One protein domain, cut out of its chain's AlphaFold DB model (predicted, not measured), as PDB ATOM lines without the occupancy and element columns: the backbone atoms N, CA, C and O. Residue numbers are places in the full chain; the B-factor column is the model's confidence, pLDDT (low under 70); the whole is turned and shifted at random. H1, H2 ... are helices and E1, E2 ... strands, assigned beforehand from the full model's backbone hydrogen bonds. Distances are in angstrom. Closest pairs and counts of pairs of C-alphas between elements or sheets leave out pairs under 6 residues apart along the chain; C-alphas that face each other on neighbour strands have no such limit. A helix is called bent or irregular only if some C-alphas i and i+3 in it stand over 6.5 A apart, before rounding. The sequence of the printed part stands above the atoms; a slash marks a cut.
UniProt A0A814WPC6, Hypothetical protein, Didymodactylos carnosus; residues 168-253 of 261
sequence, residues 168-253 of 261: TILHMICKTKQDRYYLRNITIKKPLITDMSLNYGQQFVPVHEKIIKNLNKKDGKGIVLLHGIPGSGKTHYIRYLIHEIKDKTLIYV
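Overview. This is residues 168 to 253 of the 261 residues of the protein "Hypothetical protein" of Didymodactylos carnosus (UniProt A0A814WPC6). A long, two-stranded hairpin, E1 and E2, makes one end of this elongated model; H3 sits in the middle by the hairpin's base, and H2 with short H1 makes the other end. A long loop, residues 216 to 233, leads from H2 back to H3, and residues 251 to 252 pair alongside E1. The printed part has 86 residues with three named helices and two named strands, in the order E1, E2, H1, H2, H3; the sheet is antiparallel and the class mixed. It is loose, with a radius of gyration of the C-alphas of 14.9 A, and spans 49 by 31 by 22 A.

Arrangement. Start at E1, residues 168 to 175, and E2, residues 181 to 189, an antiparallel hairpin at 149 degrees; look for N 170 and O 186, 2.8 A apart and within hydrogen-bond range. Residues 171 to 172 pair parallel with residues 251 to 252. H1, residues 196 to 200, and H2, residues 202 to 215, touch only at the corner, the closest C-alphas being those of Ser 197 and Val 205, 6.1 A. H3, residues 234 to 244, comes closest to E1 at the C-alphas of Thr 168 and His 243, 6.1 A. H2 and H3 are close but not clearly touching, with the C-alphas of Ile 212 and Glu 244 closest at 7.1 A, at a steep tilt of 49 degrees, the same way. E1 and H2 are apart. Every O i to N i+4 pair is within hydrogen-bond range in H1, against 8 of 10 in H2 and 5 of 7 in H3.

Along the chain. Find C-alpha 168 at (-31.459, 4.743, -54.986); E1 runs 22.2 A from there, and E2 25.0 A. H1 is 5.7 A long. H2 begins at (-13.482, 15.087, -37.172) and runs 20.9 A; it is only just irregular, with C-alphas 203 and 206 6.7 A apart. H3, 15.4 A long, ends at C-alpha 244, (-22.740, 8.211, -52.869).

Size, cuts and confidence. The C-alphas farthest apart are those of Gln 178 and Gln 202, 49.0 A. The printed part has no cut, the link from H2 to H3 is long, and no printed residue has a pLDDT under 70.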
ATOM      1  N   THR A 168     -32.307   5.679 -54.244       77.81
ATOM      2  CA  THR A 168     -31.459   4.743 -54.986       77.81
ATOM      3  C   THR A 168     -32.071   3.356 -54.880       77.81
ATOM      4  O   THR A 168     -32.589   2.971 -53.824       77.81
ATOM      5  N   ILE A 169     -32.035   2.610 -55.984       82.75
ATOM      6  CA  ILE A 169     -32.499   1.226 -56.025       82.75
ATOM      7  C   ILE A 169     -31.411   0.334 -55.425       82.75
ATOM      8  O   ILE A 169     -30.287   0.280 -55.917       82.75
ATOM      9  N   LEU A 170     -31.766  -0.383 -54.366       89.00
ATOM     10  CA  LEU A 170     -30.963  -1.435 -53.760       89.00
ATOM     11  C   LEU A 170     -31.548  -2.792 -54.157       89.00
ATOM     12  O   LEU A 170     -32.740  -3.035 -53.958       89.00
ATOM     13  N   HIS A 171     -30.724  -3.693 -54.681       91.31
ATOM     14  CA  HIS A 171     -31.163  -5.051 -54.986       91.31
ATOM     15  C   HIS A 171     -30.966  -5.942 -53.763       91.31
ATOM     16  O   HIS A 171     -29.848  -6.165 -53.317       91.31
ATOM     17  N   MET A 172     -32.039  -6.475 -53.200       91.81
ATOM     18  CA  MET A 172     -31.962  -7.431 -52.101       91.81
ATOM     19  C   MET A 172     -31.992  -8.858 -52.636       91.81
ATOM     20  O   MET A 172     -32.851  -9.188 -53.455       91.81
ATOM     21  N   ILE A 173     -31.095  -9.713 -52.142       92.12
ATOM     22  CA  ILE A 173     -31.178 -11.152 -52.405       92.12
ATOM     23  C   ILE A 173     -32.317 -11.742 -51.574       92.12
ATOM     24  O   ILE A 173     -32.323 -11.655 -50.344       92.12
ATOM     25  N   CYS A 174     -33.259 -12.381 -52.260       87.94
ATOM     26  CA  CYS A 174     -34.368 -13.114 -51.668       87.94
ATOM     27  C   CYS A 174     -34.298 -14.591 -52.065       87.94
ATOM     28  O   CYS A 174     -33.745 -14.945 -53.109       87.94
ATOM     29  N   LYS A 175     -34.875 -15.453 -51.225       86.19
ATOM     30  CA  LYS A 175     -34.961 -16.898 -51.447       86.19
ATOM     31  C   LYS A 175     -36.434 -17.296 -51.538       86.19
ATOM     32  O   LYS A 175     -37.230 -16.955 -50.667       86.19
ATOM     33  N   THR A 176     -36.803 -17.984 -52.612       84.56
ATOM     34  CA  THR A 176     -38.144 -18.566 -52.772       84.56
ATOM     35  C   THR A 176     -38.315 -19.787 -51.864       84.56
ATOM     36  O   THR A 176     -37.335 -20.382 -51.419       84.56
ATOM     37  N   LYS A 177     -39.563 -20.225 -51.652       83.69
ATOM     38  CA  LYS A 177     -39.875 -21.489 -50.950       83.69
ATOM     39  C   LYS A 177     -39.295 -22.736 -51.637       83.69
ATOM     40  O   LYS A 177     -39.175 -23.775 -51.010       83.69
ATOM     41  N   GLN A 178     -38.964 -22.630 -52.923       88.50
ATOM     42  CA  GLN A 178     -38.376 -23.695 -53.743       88.50
ATOM     43  C   GLN A 178     -36.849 -23.558 -53.843       88.50
ATOM     44  O   GLN A 178     -36.252 -23.980 -54.827       88.50
ATOM     45  N   ASP A 179     -36.222 -22.880 -52.883       83.69
ATOM     46  CA  ASP A 179     -34.774 -22.702 -52.788       83.69
ATOM     47  C   ASP A 179     -34.076 -21.966 -53.945       83.69
ATOM     48  O   ASP A 179     -32.851 -21.918 -54.016       83.69
ATOM     49  N   ARG A 180     -34.837 -21.280 -54.803       88.50
ATOM     50  CA  ARG A 180     -34.293 -20.402 -55.852       88.50
ATOM     51  C   ARG A 180     -34.041 -18.989 -55.336       88.50
ATOM     52  O   ARG A 180     -34.875 -18.456 -54.601       88.50
ATOM     53  N   TYR A 181     -32.947 -18.373 -55.778       89.75
ATOM     54  CA  TYR A 181     -32.604 -16.984 -55.469       89.75
ATOM     55  C   TYR A 181     -33.099 -16.019 -56.543       89.75
ATOM     56  O   TYR A 181     -33.079 -16.337 -57.730       89.75
ATOM     57  N   TYR A 182     -33.512 -14.827 -56.125       89.94
ATOM     58  CA  TYR A 182     -33.861 -13.730 -57.025       89.94
ATOM     59  C   TYR A 182     -33.549 -12.381 -56.375       89.94
ATOM     60  O   TYR A 182     -33.380 -12.288 -55.156       89.94
ATOM     61  N   LEU A 183     -33.464 -11.334 -57.197       89.94
ATOM     62  CA  LEU A 183     -33.269  -9.966 -56.732       89.94
ATOM     63  C   LEU A 183     -34.615  -9.257 -56.607       89.94
ATOM     64  O   LEU A 183     -35.406  -9.232 -57.550       89.94
ATOM     65  N   ARG A 184     -34.854  -8.646 -55.449       89.62
ATOM     66  CA  ARG A 184     -35.978  -7.739 -55.217       89.62
ATOM     67  C   ARG A 184     -35.464  -6.310 -55.132       89.62
ATOM     68  O   ARG A 184     -34.579  -6.019 -54.333       89.62
ATOM     69  N   ASN A 185     -36.052  -5.414 -55.915       88.06
ATOM     70  CA  ASN A 185     -35.728  -3.993 -55.845       88.06
ATOM     71  C   ASN A 185     -36.343  -3.380 -54.583       88.06
ATOM     72  O   ASN A 185     -37.523  -3.584 -54.292       88.06
ATOM     73  N   ILE A 186     -35.536  -2.621 -53.851       87.06
ATOM     74  CA  ILE A 186     -35.946  -1.849 -52.684       87.06
ATOM     75  C   ILE A 186     -35.490  -0.414 -52.895       87.06
ATOM     76  O   ILE A 186     -34.316  -0.157 -53.152       87.06
ATOM     77  N   THR A 187     -36.415   0.523 -52.752       83.12
ATOM     78  CA  THR A 187     -36.102   1.948 -52.789       83.12
ATOM     79  C   THR A 187     -35.578   2.383 -51.425       83.12
ATOM     80  O   THR A 187     -36.255   2.215 -50.410       83.12
ATOM     81  N   ILE A 188     -34.363   2.932 -51.382       84.31
ATOM     82  CA  ILE A 188     -33.760   3.464 -50.157       84.31
ATOM     83  C   ILE A 188     -33.747   4.987 -50.243       84.31
ATOM     84  O   ILE A 188     -33.171   5.540 -51.177       84.31
ATOM     85  N   LYS A 189     -34.350   5.666 -49.258       80.19
ATOM     86  CA  LYS A 189     -34.269   7.130 -49.120       80.19
ATOM     87  C   LYS A 189     -32.870   7.552 -48.674       80.19
ATOM     88  O   LYS A 189     -32.222   6.814 -47.920       80.19
ATOM     89  N   LYS A 190     -32.397   8.717 -49.123       80.44
ATOM     90  CA  LYS A 190     -31.122   9.265 -48.653       80.44
ATOM     91  C   LYS A 190     -31.275   9.754 -47.210       80.44
ATOM     92  O   LYS A 190     -32.156  10.563 -46.947       80.44
ATOM     93  N   PRO A 191     -30.470   9.252 -46.259       81.62
ATOM     94  CA  PRO A 191     -30.477   9.791 -44.907       81.62
ATOM     95  C   PRO A 191     -29.881  11.202 -44.887       81.62
ATOM     96  O   PRO A 191     -28.926  11.494 -45.614       81.62
ATOM     97  N   LEU A 192     -30.423  12.055 -44.017       76.69
ATOM     98  CA  LEU A 192     -29.926  13.408 -43.811       76.69
ATOM     99  C   LEU A 192     -28.639  13.372 -42.976       76.69
ATOM    100  O   LEU A 192     -28.683  13.209 -41.761       76.69
ATOM    101  N   ILE A 193     -27.496  13.546 -43.636       81.56
ATOM    102  CA  ILE A 193     -26.203  13.810 -42.997       81.56
ATOM    103  C   ILE A 193     -25.732  15.163 -43.520       81.56
ATOM    104  O   ILE A 193     -25.264  15.262 -44.653       81.56
ATOM    105  N   THR A 194     -25.921  16.207 -42.716       71.62
ATOM    106  CA  THR A 194     -25.577  17.594 -43.073       71.62
ATOM    107  C   THR A 194     -24.078  17.855 -42.985       71.62
ATOM    108  O   THR A 194     -23.523  18.538 -43.837       71.62
ATOM    109  N   ASP A 195     -23.421  17.279 -41.977       81.50
ATOM    110  CA  ASP A 195     -21.993  17.451 -41.724       81.50
ATOM    111  C   ASP A 195     -21.395  16.156 -41.150       81.50
ATOM    112  O   ASP A 195     -21.804  15.675 -40.089       81.50
ATOM    113  N   MET A 196     -20.421  15.572 -41.851       87.81
ATOM    114  CA  MET A 196     -19.777  14.323 -41.429       87.81
ATOM    115  C   MET A 196     -19.000  14.451 -40.120       87.81
ATOM    116  O   MET A 196     -19.015  13.525 -39.309       87.81
ATOM    117  N   SER A 197     -18.338  15.587 -39.908       88.62
ATOM    118  CA  SER A 197     -17.580  15.861 -38.694       88.62
ATOM    119  C   SER A 197     -18.510  15.979 -37.489       88.62
ATOM    120  O   SER A 197     -18.204  15.427 -36.435       88.62
ATOM    121  N   LEU A 198     -19.656  16.648 -37.631       84.50
ATOM    122  CA  LEU A 198     -20.637  16.754 -36.547       84.50
ATOM    123  C   LEU A 198     -21.293  15.405 -36.224       84.50
ATOM    124  O   LEU A 198     -21.528  15.107 -35.057       84.50
ATOM    125  N   ASN A 199     -21.570  14.577 -37.237       85.25
ATOM    126  CA  ASN A 199     -22.292  13.314 -37.047       85.25
ATOM    127  C   ASN A 199     -21.397  12.151 -36.579       85.25
ATOM    128  O   ASN A 199     -21.837  11.326 -35.780       85.25
ATOM    129  N   TYR A 200     -20.160  12.062 -37.076       89.69
ATOM    130  CA  TYR A 200     -19.264  10.917 -36.840       89.69
ATOM    131  C   TYR A 200     -17.888  11.312 -36.282       89.69
ATOM    132  O   TYR A 200     -17.068  10.438 -35.997       89.69
ATOM    133  N   GLY A 201     -17.638  12.609 -36.091       89.88
ATOM    134  CA  GLY A 201     -16.393  13.154 -35.557       89.88
ATOM    135  C   GLY A 201     -15.379  13.549 -36.634       89.88
ATOM    136  O   GLY A 201     -15.252  12.905 -37.675       89.88
ATOM    137  N   GLN A 202     -14.585  14.581 -36.332       92.38
ATOM    138  CA  GLN A 202     -13.482  15.087 -37.172       92.38
ATOM    139  C   GLN A 202     -12.550  13.970 -37.673       92.38
ATOM    140  O   GLN A 202     -12.171  13.935 -38.841       92.38
ATOM    141  N   GLN A 203     -12.218  13.011 -36.805       92.31
ATOM    142  CA  GLN A 203     -11.302  11.914 -37.132       92.31
ATOM    143  C   GLN A 203     -11.880  10.920 -38.152       92.31
ATOM    144  O   GLN A 203     -11.125  10.194 -38.797       92.31
ATOM    145  N   PHE A 204     -13.207  10.879 -38.320       93.00
ATOM    146  CA  PHE A 204     -13.861   9.974 -39.261       93.00
ATOM    147  C   PHE A 204     -13.930  10.536 -40.685       93.00
ATOM    148  O   PHE A 204     -13.988   9.763 -41.640       93.00
ATOM    149  N   VAL A 205     -13.862  11.858 -40.853       93.81
ATOM    150  CA  VAL A 205     -13.859  12.526 -42.167       93.81
ATOM    151  C   VAL A 205     -12.828  11.924 -43.142       93.81
ATOM    152  O   VAL A 205     -13.240  11.482 -44.218       93.81
ATOM    153  N   PRO A 206     -11.533  11.765 -42.792       95.81
ATOM    154  CA  PRO A 206     -10.559  11.157 -43.708       95.81
ATOM    155  C   PRO A 206     -10.852   9.677 -44.015       95.81
ATOM    156  O   PRO A 206     -10.530   9.180 -45.099       95.81
ATOM    157  N   VAL A 207     -11.484   8.948 -43.087       94.25
ATOM    158  CA  VAL A 207     -11.918   7.559 -43.318       94.25
ATOM    159  C   VAL A 207     -13.062   7.528 -44.329       94.25
ATOM    160  O   VAL A 207     -13.025   6.735 -45.271       94.25
ATOM    161  N   HIS A 208     -14.043   8.419 -44.174       94.88
ATOM    162  CA  HIS A 208     -15.152   8.577 -45.107       94.88
ATOM    163  C   HIS A 208     -14.665   8.893 -46.526       94.88
ATOM    164  O   HIS A 208     -15.058   8.202 -47.468       94.88
ATOM    165  N   GLU A 209     -13.758   9.858 -46.684       94.81
ATOM    166  CA  GLU A 209     -13.183  10.215 -47.987       94.81
ATOM    167  C   GLU A 209     -12.490   9.020 -48.653       94.81
ATOM    168  O   GLU A 209     -12.691   8.746 -49.841       94.81
ATOM    169  N   LYS A 210     -11.718   8.248 -47.878       94.81
ATOM    170  CA  LYS A 210     -11.054   7.031 -48.362       94.81
ATOM    171  C   LYS A 210     -12.062   5.968 -48.809       94.81
ATOM    172  O   LYS A 210     -11.842   5.328 -49.839       94.81
ATOM    173  N   ILE A 211     -13.155   5.780 -48.065       95.06
ATOM    174  CA  ILE A 211     -14.232   4.848 -48.423       95.06
ATOM    175  C   ILE A 211     -14.878   5.271 -49.746       95.06
ATOM    176  O   ILE A 211     -14.922   4.459 -50.669       95.06
ATOM    177  N   ILE A 212     -15.308   6.530 -49.879       93.44
ATOM    178  CA  ILE A 212     -15.946   7.044 -51.104       93.44
ATOM    179  C   ILE A 212     -15.024   6.901 -52.309       93.44
ATOM    180  O   ILE A 212     -15.433   6.373 -53.346       93.44
ATOM    181  N   LYS A 213     -13.762   7.313 -52.168       93.00
ATOM    182  CA  LYS A 213     -12.767   7.220 -53.240       93.00
ATOM    183  C   LYS A 213     -12.574   5.780 -53.714       93.00
ATOM    184  O   LYS A 213     -12.513   5.532 -54.916       93.00
ATOM    185  N   ASN A 214     -12.492   4.825 -52.789       91.69
ATOM    186  CA  ASN A 214     -12.291   3.419 -53.129       91.69
ATOM    187  C   ASN A 214     -13.548   2.779 -53.726       91.69
ATOM    188  O   ASN A 214     -13.452   2.065 -54.725       91.69
ATOM    189  N   LEU A 215     -14.723   3.051 -53.153       91.12
ATOM    190  CA  LEU A 215     -15.988   2.501 -53.637       91.12
ATOM    191  C   LEU A 215     -16.362   3.042 -55.020       91.12
ATOM    192  O   LEU A 215     -16.919   2.286 -55.807       91.12
ATOM    193  N   ASN A 216     -15.986   4.277 -55.361       91.44
ATOM    194  CA  ASN A 216     -16.212   4.865 -56.688       91.44
ATOM    195  C   ASN A 216     -15.064   4.644 -57.682       91.44
ATOM    196  O   ASN A 216     -15.145   5.071 -58.833       91.44
ATOM    197  N   LYS A 217     -13.993   3.946 -57.289       92.00
ATOM    198  CA  LYS A 217     -12.931   3.578 -58.229       92.00
ATOM    199  C   LYS A 217     -13.473   2.572 -59.251       92.00
ATOM    200  O   LYS A 217     -14.010   1.521 -58.870       92.00
ATOM    201  N   LYS A 218     -13.302   2.883 -60.541       87.88
ATOM    202  CA  LYS A 218     -13.606   1.970 -61.654       87.88
ATOM    203  C   LYS A 218     -12.790   0.684 -61.494       87.88
ATOM    204  O   LYS A 218     -11.597   0.756 -61.205       87.88
ATOM    205  N   ASP A 219     -13.461  -0.463 -61.579       85.75
ATOM    206  CA  ASP A 219     -12.883  -1.800 -61.358       85.75
ATOM    207  C   ASP A 219     -12.145  -1.962 -60.010       85.75
ATOM    208  O   ASP A 219     -11.308  -2.848 -59.822       85.75
ATOM    209  N   GLY A 220     -12.461  -1.094 -59.040       83.38
ATOM    210  CA  GLY A 220     -11.912  -1.135 -57.693       83.38
ATOM    211  C   GLY A 220     -12.378  -2.378 -56.940       83.38
ATOM    212  O   GLY A 220     -13.567  -2.690 -56.917       83.38
ATOM    213  N   LYS A 221     -11.433  -3.063 -56.292       85.56
ATOM    214  CA  LYS A 221     -11.673  -4.233 -55.440       85.56
ATOM    215  C   LYS A 221     -11.297  -3.898 -54.002       85.56
ATOM    216  O   LYS A 221     -10.342  -3.158 -53.770       85.56
ATOM    217  N   GLY A 222     -12.020  -4.462 -53.042       87.06
ATOM    218  CA  GLY A 222     -11.720  -4.300 -51.626       87.06
ATOM    219  C   GLY A 222     -12.896  -4.672 -50.736       87.06
ATOM    220  O   GLY A 222     -14.002  -4.910 -51.216       87.06
ATOM    221  N   ILE A 223     -12.637  -4.701 -49.432       90.56
ATOM    222  CA  ILE A 223     -13.644  -4.904 -48.396       90.56
ATOM    223  C   ILE A 223     -13.535  -3.771 -47.375       90.56
ATOM    224  O   ILE A 223     -12.434  -3.376 -46.990       90.56
ATOM    225  N   VAL A 224     -14.677  -3.229 -46.961       90.81
ATOM    226  CA  VAL A 224     -14.767  -2.221 -45.902       90.81
ATOM    227  C   VAL A 224     -15.550  -2.836 -44.750       90.81
ATOM    228  O   VAL A 224     -16.708  -3.206 -44.925       90.81
ATOM    229  N   LEU A 225     -14.926  -2.939 -43.576       91.44
ATOM    230  CA  LEU A 225     -15.606  -3.313 -42.335       91.44
ATOM    231  C   LEU A 225     -15.856  -2.057 -41.504       91.44
ATOM    232  O   LEU A 225     -14.917  -1.378 -41.096       91.44
ATOM    233  N   LEU A 226     -17.126  -1.773 -41.225       91.56
ATOM    234  CA  LEU A 226     -17.526  -0.709 -40.310       91.56
ATOM    235  C   LEU A 226     -17.737  -1.300 -38.913       91.56
ATOM    236  O   LEU A 226     -18.702  -2.029 -38.686       91.56
ATOM    237  N   HIS A 227     -16.856  -0.964 -37.974       89.94
ATOM    238  CA  HIS A 227     -16.960  -1.362 -36.569       89.94
ATOM    239  C   HIS A 227     -17.113  -0.134 -35.663       89.94
ATOM    240  O   HIS A 227     -16.781   0.985 -36.039       89.94
ATOM    241  N   GLY A 228     -17.663  -0.334 -34.466       86.19
ATOM    242  CA  GLY A 228     -17.885   0.735 -33.492       86.19
ATOM    243  C   GLY A 228     -18.942   0.354 -32.465       86.19
ATOM    244  O   GLY A 228     -19.622  -0.663 -32.623       86.19
ATOM    245  N   ILE A 229     -19.124   1.197 -31.453       88.81
ATOM    246  CA  ILE A 229     -20.052   0.971 -30.335       88.81
ATOM    247  C   ILE A 229     -21.501   0.824 -30.855       88.81
ATOM    248  O   ILE A 229     -21.865   1.446 -31.863       88.81
ATOM    249  N   PRO A 230     -22.349  -0.030 -30.254       90.19
ATOM    250  CA  PRO A 230     -23.778  -0.067 -30.567       90.19
ATOM    251  C   PRO A 230     -24.406   1.335 -30.516       90.19
ATOM    252  O   PRO A 230     -24.040   2.154 -29.683       90.19
ATOM    253  N   GLY A 231     -25.310   1.641 -31.448       84.94
ATOM    254  CA  GLY A 231     -25.923   2.973 -31.543       84.94
ATOM    255  C   GLY A 231     -25.104   4.038 -32.289       84.94
ATOM    256  O   GLY A 231     -25.652   5.081 -32.611       84.94
ATOM    257  N   SER A 232     -23.855   3.770 -32.693       86.19
ATOM    258  CA  SER A 232     -22.993   4.733 -33.415       86.19
ATOM    259  C   SER A 232     -23.397   5.037 -34.875       86.19
ATOM    260  O   SER A 232     -22.563   5.440 -35.682       86.19
ATOM    261  N   GLY A 233     -24.631   4.731 -35.284       89.44
ATOM    262  CA  GLY A 233     -25.133   5.078 -36.619       89.44
ATOM    263  C   GLY A 233     -24.539   4.300 -37.804       89.44
ATOM    264  O   GLY A 233     -24.648   4.768 -38.933       89.44
ATOM    265  N   LYS A 234     -23.946   3.109 -37.613       92.19
ATOM    266  CA  LYS A 234     -23.363   2.298 -38.713       92.19
ATOM    267  C   LYS A 234     -24.359   2.008 -39.845       92.19
ATOM    268  O   LYS A 234     -24.064   2.258 -41.008       92.19
ATOM    269  N   THR A 235     -25.560   1.533 -39.513       89.88
ATOM    270  CA  THR A 235     -26.620   1.266 -40.504       89.88
ATOM    271  C   THR A 235     -27.085   2.545 -41.198       89.88
ATOM    272  O   THR A 235     -27.400   2.528 -42.386       89.88
ATOM    273  N   HIS A 236     -27.098   3.666 -40.473       90.81
ATOM    274  CA  HIS A 236     -27.419   4.979 -41.024       90.81
ATOM    275  C   HIS A 236     -26.357   5.426 -42.044       90.81
ATOM    276  O   HIS A 236     -26.698   5.835 -43.150       90.81
ATOM    277  N   TYR A 237     -25.077   5.211 -41.738       93.19
ATOM    278  CA  TYR A 237     -23.969   5.493 -42.648       93.19
ATOM    279  C   TYR A 237     -23.971   4.594 -43.891       93.19
ATOM    280  O   TYR A 237     -23.744   5.073 -44.996       93.19
ATOM    281  N   ILE A 238     -24.292   3.301 -43.756       92.19
ATOM    282  CA  ILE A 238     -24.441   2.404 -44.918       92.19
ATOM    283  C   ILE A 238     -25.544   2.915 -45.849       92.19
ATOM    284  O   ILE A 238     -25.346   2.965 -47.061       92.19
ATOM    285  N   ARG A 239     -26.688   3.341 -45.292       90.38
ATOM    286  CA  ARG A 239     -27.768   3.953 -46.080       90.38
ATOM    287  C   ARG A 239     -27.294   5.202 -46.810       90.38
ATOM    288  O   ARG A 239     -27.700   5.387 -47.944       90.38
ATOM    289  N   TYR A 240     -26.436   6.016 -46.201       91.38
ATOM    290  CA  TYR A 240     -25.834   7.174 -46.860       91.38
ATOM    291  C   TYR A 240     -24.912   6.760 -48.011       91.38
ATOM    292  O   TYR A 240     -25.083   7.241 -49.127       91.38
ATOM    293  N   LEU A 241     -23.994   5.816 -47.773       91.75
ATOM    294  CA  LEU A 241     -23.045   5.334 -48.783       91.75
ATOM    295  C   LEU A 241     -23.733   4.801 -50.042       91.75
ATOM    296  O   LEU A 241     -23.226   5.023 -51.135       91.75
ATOM    297  N   ILE A 242     -24.886   4.139 -49.901       91.56
ATOM    298  CA  ILE A 242     -25.683   3.642 -51.034       91.56
ATOM    299  C   ILE A 242     -25.976   4.749 -52.061       91.56
ATOM    300  O   ILE A 242     -26.004   4.464 -53.251       91.56
ATOM    301  N   HIS A 243     -26.144   6.002 -51.626       89.12
ATOM    302  CA  HIS A 243     -26.407   7.142 -52.517       89.12
ATOM    303  C   HIS A 243     -25.156   7.812 -53.076       89.12
ATOM    304  O   HIS A 243     -25.241   8.539 -54.061       89.12
ATOM    305  N   GLU A 244     -24.005   7.608 -52.440       89.00
ATOM    306  CA  GLU A 244     -22.740   8.211 -52.869       89.00
ATOM    307  C   GLU A 244     -21.983   7.337 -53.879       89.00
ATOM    308  O   GLU A 244     -21.043   7.805 -54.530       89.00
ATOM    309  N   ILE A 245     -22.374   6.066 -54.018       89.12
ATOM    310  CA  ILE A 245     -21.793   5.136 -54.987       89.12
ATOM    311  C   ILE A 245     -22.409   5.381 -56.367       89.12
ATOM    312  O   ILE A 245     -23.626   5.369 -56.532       89.12
ATOM    313  N   LYS A 246     -21.553   5.566 -57.372       84.75
ATOM    314  CA  LYS A 246     -21.929   5.828 -58.763       84.75
ATOM    315  C   LYS A 246     -21.614   4.623 -59.640       84.75
ATOM    316  O   LYS A 246     -20.612   3.942 -59.424       84.75
ATOM    317  N   ASP A 247     -22.474   4.383 -60.626       82.62
ATOM    318  CA  ASP A 247     -22.256   3.424 -61.718       82.62
ATOM    319  C   ASP A 247     -21.937   1.985 -61.261       82.62
ATOM    320  O   ASP A 247     -21.185   1.257 -61.913       82.62
ATOM    321  N   LYS A 248     -22.504   1.556 -60.123       86.62
ATOM    322  CA  LYS A 248     -22.369   0.190 -59.596       86.62
ATOM    323  C   LYS A 248     -23.709  -0.371 -59.141       86.62
ATOM    324  O   LYS A 248     -24.489   0.306 -58.477       86.62
ATOM    325  N   THR A 249     -23.942  -1.645 -59.444       87.25
ATOM    326  CA  THR A 249     -25.083  -2.393 -58.910       87.25
ATOM    327  C   THR A 249     -24.848  -2.701 -57.434       87.25
ATOM    328  O   THR A 249     -23.874  -3.364 -57.076       87.25
ATOM    329  N   LEU A 250     -25.752  -2.236 -56.574       91.31
ATOM    330  CA  LEU A 250     -25.689  -2.466 -55.134       91.31
ATOM    331  C   LEU A 250     -26.570  -3.648 -54.750       91.31
ATOM    332  O   LEU A 250     -27.768  -3.657 -55.043       91.31
ATOM    333  N   ILE A 251     -25.973  -4.628 -54.070       92.19
ATOM    334  CA  ILE A 251     -26.661  -5.834 -53.610       92.19
ATOM    335  C   ILE A 251     -26.610  -5.903 -52.083       92.19
ATOM    336  O   ILE A 251     -25.538  -5.836 -51.485       92.19
ATOM    337  N   TYR A 252     -27.771  -6.062 -51.454       92.06
ATOM    338  CA  TYR A 252     -27.905  -6.313 -50.025       92.06
ATOM    339  C   TYR A 252     -28.165  -7.791 -49.753       92.06
ATOM    340  O   TYR A 252     -29.103  -8.391 -50.289       92.06
ATOM    341  N   VAL A 253     -27.338  -8.354 -48.875       90.25
ATOM    342  CA  VAL A 253     -27.432  -9.739 -48.420       90.25
ATOM    343  C   VAL A 253     -27.915  -9.731 -46.967       90.25
ATOM    344  O   VAL A 253     -27.158  -9.323 -46.084       90.25
TER     345      VAL A 253